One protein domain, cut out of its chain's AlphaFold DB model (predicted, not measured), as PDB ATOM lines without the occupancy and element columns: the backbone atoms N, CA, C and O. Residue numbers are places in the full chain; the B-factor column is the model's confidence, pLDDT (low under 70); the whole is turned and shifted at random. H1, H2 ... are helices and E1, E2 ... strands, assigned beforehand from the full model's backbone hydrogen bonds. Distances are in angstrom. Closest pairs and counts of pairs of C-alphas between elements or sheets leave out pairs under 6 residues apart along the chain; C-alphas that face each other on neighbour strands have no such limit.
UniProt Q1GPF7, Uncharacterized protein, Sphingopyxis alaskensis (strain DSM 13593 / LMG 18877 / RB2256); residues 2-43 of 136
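Overview. This is residues 2 to 43 of the 136 residues of an uncharacterized protein of Sphingopyxis alaskensis (strain DSM 13593 / LMG 18877 / RB2256) (UniProt Q1GPF7). A small antiparallel sheet of three strands, E1, E3 and E2 side by side, makes the body, and a short tail after E3 leads to the little helix H1, which lies beyond the sheet toward one end of the longest axis. A wide loop, residues 8 to 18, joins the two edge strands E1 and E2, while E2 and E3 form a hairpin. The printed part has 42 residues, with three named strands and one named helix in the order E1, E2, E3, H1; the class is mixed, helices and strands, with under half of the residues in named elements. The whole is only just compact, close to loose, with a radius of gyration of the C-alphas of 10.6 A, and its outline is flat, spanning 32 by 20 by 10 A.

Along the chain. E1 is residues 4 to 7, from C-alpha 4 at (10.182, 46.500, -39.932), and is 10.7 A long from first to last C-alpha. E2, residues 19 to 24, is the longest strand by residues and measures 15.6 A, from C-alpha 19 at (18.811, 51.088, -39.595). E3, residues 27 to 31, measures 13.5 A. H1, residues 39 to 42, measures 5.5 A and ends with C-alpha 42 at (7.155, 55.711, -50.524).

Arrangement. The sheet runs E1, E3, E2, with E1 and E2 as edge strands and E3 as the inner strand. E1 and E3 are antiparallel, with 158 degrees between their directions. The C-alphas of Tyr 5 and Phe 29 face each other at 4.4 A, and N 28 and O 6, at 2.8 A, are within hydrogen-bond range. E3 and E2, a hairpin, are antiparallel at 152 degrees. The C-alphas of Ile 28 and Gln 23 face each other at 4.3 A; N 21 and O 29, at 2.8 A, and N 31 and O 19, at 2.9 A, are within hydrogen-bond range. E1 and E2 are apart. H1 is not on the sheet, with 0 pairs of C-alphas within 10 A, and it is apart from E1 and from E2. H1 is too short for any pair of O i and N i+4 inside it; its one pair of O i and N i+3 is within hydrogen-bond range.

Size, cuts and confidence. The two C-alphas farthest apart are those of Tyr 9 and Ser 43, at 32.8 A, while those of Ala 2 and Ser 43, the first and last printed, are 14.0 A apart. The link from E1 to E2, 11 residues, is long; the link from E2 to E3, 2 residues, is tight; the link from E3 to H1, 7 residues, is short. The printed part has no cut. The mean pLDDT of the printed part is 96.0, and no printed residue is under 70.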
ATOM      1  N   ALA A   2       9.110  53.541 -41.055       93.81
ATOM      2  CA  ALA A   2       9.503  52.207 -40.614       93.81
ATOM      3  C   ALA A   2       8.935  51.153 -41.565       93.81
ATOM      4  O   ALA A   2       7.778  51.253 -41.959       93.81
ATOM      5  N   THR A   3       9.741  50.155 -41.915       94.06
ATOM      6  CA  THR A   3       9.306  48.999 -42.721       94.06
ATOM      7  C   THR A   3       9.325  47.702 -41.920       94.06
ATOM      8  O   THR A   3       8.689  46.734 -42.316       94.06
ATOM      9  N   HIS A   4      10.056  47.668 -40.802       96.25
ATOM     10  CA  HIS A   4      10.182  46.500 -39.932       96.25
ATOM     11  C   HIS A   4      10.082  46.927 -38.473       96.25
ATOM     12  O   HIS A   4      10.488  48.034 -38.111       96.25
ATOM     13  N   TYR A   5       9.594  46.028 -37.625       97.94
ATOM     14  CA  TYR A   5       9.624  46.202 -36.182       97.94
ATOM     15  C   TYR A   5       9.824  44.859 -35.478       97.94
ATOM     16  O   TYR A   5       9.501  43.807 -36.030       97.94
ATOM     17  N   HIS A   6      10.370  44.884 -34.265       98.44
ATOM     18  CA  HIS A   6      10.348  43.730 -33.367       98.44
ATOM     19  C   HIS A   6      10.182  44.175 -31.918       98.44
ATOM     20  O   HIS A   6      10.448  45.328 -31.579       98.44
ATOM     21  N   ALA A   7       9.738  43.261 -31.062       98.25
ATOM     22  CA  ALA A   7       9.687  43.516 -29.633       98.25
ATOM     23  C   ALA A   7      11.086  43.405 -29.001       98.25
ATOM     24  O   ALA A   7      11.904  42.603 -29.447       98.25
ATOM     25  N   ASN A   8      11.359  44.167 -27.942       97.12
ATOM     26  CA  ASN A   8      12.649  44.185 -27.239       97.12
ATOM     27  C   ASN A   8      13.044  42.839 -26.597       97.12
ATOM     28  O   ASN A   8      14.216  42.628 -26.302       97.12
ATOM     29  N   TYR A   9      12.085  41.931 -26.417       97.62
ATOM     30  CA  TYR A   9      12.297  40.565 -25.937       97.62
ATOM     31  C   TYR A   9      12.488  39.539 -27.073       97.62
ATOM     32  O   TYR A   9      12.587  38.345 -26.811       97.62
ATOM     33  N   VAL A  10      12.546  39.981 -28.337       97.19
ATOM     34  CA  VAL A  10      12.839  39.142 -29.511       97.19
ATOM     35  C   VAL A  10      14.066  39.696 -30.223       97.19
ATOM     36  O   VAL A  10      14.136  40.894 -30.482       97.19
ATOM     37  N   LEU A  11      15.014  38.834 -30.600       95.62
ATOM     38  CA  LEU A  11      16.187  39.228 -31.383       95.62
ATOM     39  C   LEU A  11      16.172  38.558 -32.763       95.62
ATOM     40  O   LEU A  11      16.748  37.484 -32.949       95.62
ATOM     41  N   PRO A  12      15.512  39.165 -33.758       97.19
ATOM     42  CA  PRO A  12      15.501  38.604 -35.092       97.19
ATOM     43  C   PRO A  12      16.840  38.837 -35.801       97.19
ATOM     44  O   PRO A  12      17.410  39.927 -35.770       97.19
ATOM     45  N   ARG A  13      17.297  37.831 -36.554       97.75
ATOM     46  CA  ARG A  13      18.558  37.860 -37.325       97.75
ATOM     47  C   ARG A  13      18.708  39.031 -38.305       97.75
ATOM     48  O   ARG A  13      19.812  39.316 -38.760       97.75
ATOM     49  N   TRP A  14      17.604  39.654 -38.711       97.00
ATOM     50  CA  TRP A  14      17.608  40.775 -39.648       97.00
ATOM     51  C   TRP A  14      17.816  42.130 -38.960       97.00
ATOM     52  O   TRP A  14      18.243  43.060 -39.635       97.00
ATOM     53  N   ALA A  15      17.574  42.256 -37.649       96.31
ATOM     54  CA  ALA A  15      17.626  43.546 -36.952       96.31
ATOM     55  C   ALA A  15      18.981  44.267 -37.085       96.31
ATOM     56  O   ALA A  15      18.973  45.451 -37.418       96.31
ATOM     57  N   PRO A  16      20.146  43.591 -36.951       95.94
ATOM     58  CA  PRO A  16      21.443  44.257 -37.104       95.94
ATOM     59  C   PRO A  16      21.736  44.741 -38.530       95.94
ATOM     60  O   PRO A  16      22.639  45.546 -38.732       95.94
ATOM     61  N   LYS A  17      21.005  44.240 -39.534       96.81
ATOM     62  CA  LYS A  17      21.202  44.595 -40.949       96.81
ATOM     63  C   LYS A  17      20.409  45.835 -41.367       96.81
ATOM     64  O   LYS A  17      20.566  46.306 -42.490       96.81
ATOM     65  N   LEU A  18      19.532  46.335 -40.497       97.19
ATOM     66  CA  LEU A  18      18.644  47.458 -40.773       97.19
ATOM     67  C   LEU A  18      19.001  48.669 -39.912       97.19
ATOM     68  O   LEU A  18      19.585  48.553 -38.839       97.19
ATOM     69  N   THR A  19      18.612  49.859 -40.367       96.94
ATOM     70  CA  THR A  19      18.811  51.088 -39.595       96.94
ATOM     71  C   THR A  19      17.683  51.239 -38.579       96.94
ATOM     72  O   THR A  19      16.523  51.375 -38.975       96.94
ATOM     73  N   LYS A  20      18.012  51.242 -37.281       96.62
ATOM     74  CA  LYS A  20      17.060  51.567 -36.208       96.62
ATOM     75  C   LYS A  20      16.598  53.020 -36.353       96.62
ATOM     76  O   LYS A  20      17.412  53.904 -36.604       96.62
ATOM     77  N   ILE A  21      15.295  53.243 -36.225       95.75
ATOM     78  CA  ILE A  21      14.671  54.565 -36.326       95.75
ATOM     79  C   ILE A  21      14.313  55.069 -34.937       95.75
ATOM     80  O   ILE A  21      14.795  56.120 -34.537       95.75
ATOM     81  N   ASP A  22      13.464  54.318 -34.234       97.06
ATOM     82  CA  ASP A  22      12.901  54.719 -32.949       97.06
ATOM     83  C   ASP A  22      12.378  53.497 -32.175       97.06
ATOM     84  O   ASP A  22      12.350  52.378 -32.701       97.06
ATOM     85  N   GLN A  23      11.973  53.692 -30.924       97.88
ATOM     86  CA  GLN A  23      11.357  52.676 -30.084       97.88
ATOM     87  C   GLN A  23      10.154  53.250 -29.335       97.88
ATOM     88  O   GLN A  23      10.281  54.208 -28.581       97.88
ATOM     89  N   ILE A  24       8.999  52.599 -29.485       98.06
ATOM     90  CA  ILE A  24       7.758  52.972 -28.801       98.06
ATOM     91  C   ILE A  24       7.336  51.802 -27.914       98.06
ATOM     92  O   ILE A  24       6.948  50.731 -28.392       98.06
ATOM     93  N   GLY A  25       7.450  51.995 -26.598       97.94
ATOM     94  CA  GLY A  25       7.241  50.932 -25.617       97.94
ATOM     95  C   GLY A  25       8.171  49.740 -25.872       97.94
ATOM     96  O   GLY A  25       9.396  49.883 -25.926       97.94
ATOM     97  N   ALA A  26       7.583  48.555 -26.048       98.06
ATOM     98  CA  ALA A  26       8.331  47.333 -26.333       98.06
ATOM     99  C   ALA A  26       8.774  47.203 -27.802       98.06
ATOM    100  O   ALA A  26       9.619  46.361 -28.085       98.06
ATOM    101  N   HIS A  27       8.233  47.995 -28.734       98.31
ATOM    102  CA  HIS A  27       8.468  47.821 -30.169       98.31
ATOM    103  C   HIS A  27       9.585  48.733 -30.669       98.31
ATOM    104  O   HIS A  27       9.529  49.950 -30.510       98.31
ATOM    105  N   ILE A  28      10.588  48.138 -31.308       98.38
ATOM    106  CA  ILE A  28      11.711  48.832 -31.933       98.38
ATOM    107  C   ILE A  28      11.490  48.841 -33.442       98.38
ATOM    108  O   ILE A  28      11.310  47.785 -34.045       98.38
ATOM    109  N   PHE A  29      11.531  50.025 -34.045       98.00
ATOM    110  CA  PHE A  29      11.247  50.251 -35.458       98.00
ATOM    111  C   PHE A  29      12.525  50.436 -36.273       98.00
ATOM    112  O   PHE A  29      13.470  51.108 -35.854       98.00
ATOM    113  N   TYR A  30      12.523  49.881 -37.481       98.00
ATOM    114  CA  TYR A  30      13.651  49.861 -38.402       98.00
ATOM    115  C   TYR A  30      13.224  50.264 -39.814       98.00
ATOM    116  O   TYR A  30      12.069  50.095 -40.214       98.00
ATOM    117  N   ARG A  31      14.190  50.747 -40.596       97.12
ATOM    118  CA  ARG A  31      14.071  50.943 -42.048       97.12
ATOM    119  C   ARG A  31      15.180  50.230 -42.796       97.12
ATOM    120  O   ARG A  31      16.254  49.961 -42.252       97.12
ATOM    121  N   TRP A  32      14.940  50.031 -44.085       96.88
ATOM    122  CA  TRP A  32      15.995  49.706 -45.031       96.88
ATOM    123  C   TRP A  32      17.100  50.776 -45.026       96.88
ATOM    124  O   TRP A  32      16.798  51.971 -44.923       96.88
ATOM    125  N   PRO A  33      18.379  50.374 -45.106       94.50
ATOM    126  CA  PRO A  33      19.475  51.321 -45.249       94.50
ATOM    127  C   PRO A  33      19.413  52.035 -46.610       94.50
ATOM    128  O   PRO A  33      18.856  51.527 -47.582       94.50
ATOM    129  N   GLY A  34      20.011  53.225 -46.691       93.31
ATOM    130  CA  GLY A  34      20.071  54.005 -47.931       93.31
ATOM    131  C   GLY A  34      18.774  54.749 -48.280       93.31
ATOM    132  O   GLY A  34      17.971  55.084 -47.408       93.31
ATOM    133  N   SER A  35      18.606  55.078 -49.566       93.31
ATOM    134  CA  SER A  35      17.454  55.837 -50.085       93.31
ATOM    135  C   SER A  35      16.136  55.074 -49.963       93.31
ATOM    136  O   SER A  35      15.116  55.685 -49.665       93.31
ATOM    137  N   TRP A  36      16.177  53.750 -50.093       92.50
ATOM    138  CA  TRP A  36      15.024  52.848 -50.026       92.50
ATOM    139  C   TRP A  36      14.263  52.874 -48.687       92.50
ATOM    140  O   TRP A  36      13.119  52.442 -48.621       92.50
ATOM    141  N   GLY A  37      14.863  53.387 -47.607       92.81
ATOM    142  CA  GLY A  37      14.185  53.596 -46.318       92.81
ATOM    143  C   GLY A  37      13.739  55.040 -46.050       92.81
ATOM    144  O   GLY A  37      13.225  55.338 -44.965       92.81
ATOM    145  N   LYS A  38      13.990  55.968 -46.981       93.38
ATOM    146  CA  LYS A  38      13.623  57.385 -46.846       93.38
ATOM    147  C   LYS A  38      12.192  57.624 -47.352       93.38
ATOM    148  O   LYS A  38      11.718  56.857 -48.179       93.38
ATOM    149  N   PRO A  39      11.509  58.697 -46.906       91.44
ATOM    150  CA  PRO A  39      10.138  58.992 -47.333       91.44
ATOM    151  C   PRO A  39       9.940  59.054 -48.855       91.44
ATOM    152  O   PRO A  39       8.915  58.602 -49.342       91.44
ATOM    153  N   GLY A  40      10.938  59.530 -49.609       93.62
ATOM    154  CA  GLY A  40      10.866  59.589 -51.076       93.62
ATOM    155  C   GLY A  40      10.806  58.229 -51.783       93.62
ATOM    156  O   GLY A  40      10.497  58.189 -52.961       93.62
ATOM    157  N   ALA A  41      11.079  57.115 -51.094       92.81
ATOM    158  CA  ALA A  41      10.867  55.772 -51.642       92.81
ATOM    159  C   ALA A  41       9.405  55.292 -51.514       92.81
ATOM    160  O   ALA A  41       9.061  54.241 -52.039       92.81
ATOM    161  N   PHE A  42       8.555  56.045 -50.808       90.88
ATOM    162  CA  PHE A  42       7.155  55.711 -50.524       90.88
ATOM    163  C   PHE A  42       6.213  56.862 -50.901       90.88
ATOM    164  O   PHE A  42       5.164  57.040 -50.286       90.88
ATOM    165  N   SER A  43       6.619  57.693 -51.862       93.38
ATOM    166  CA  SER A  43       5.819  58.817 -52.353       93.38
ATOM    167  C   SER A  43       4.992  58.480 -53.593       93.38
ATOM    168  O   SER A  43       4.229  59.329 -54.043       93.38
TER     169      SER A  43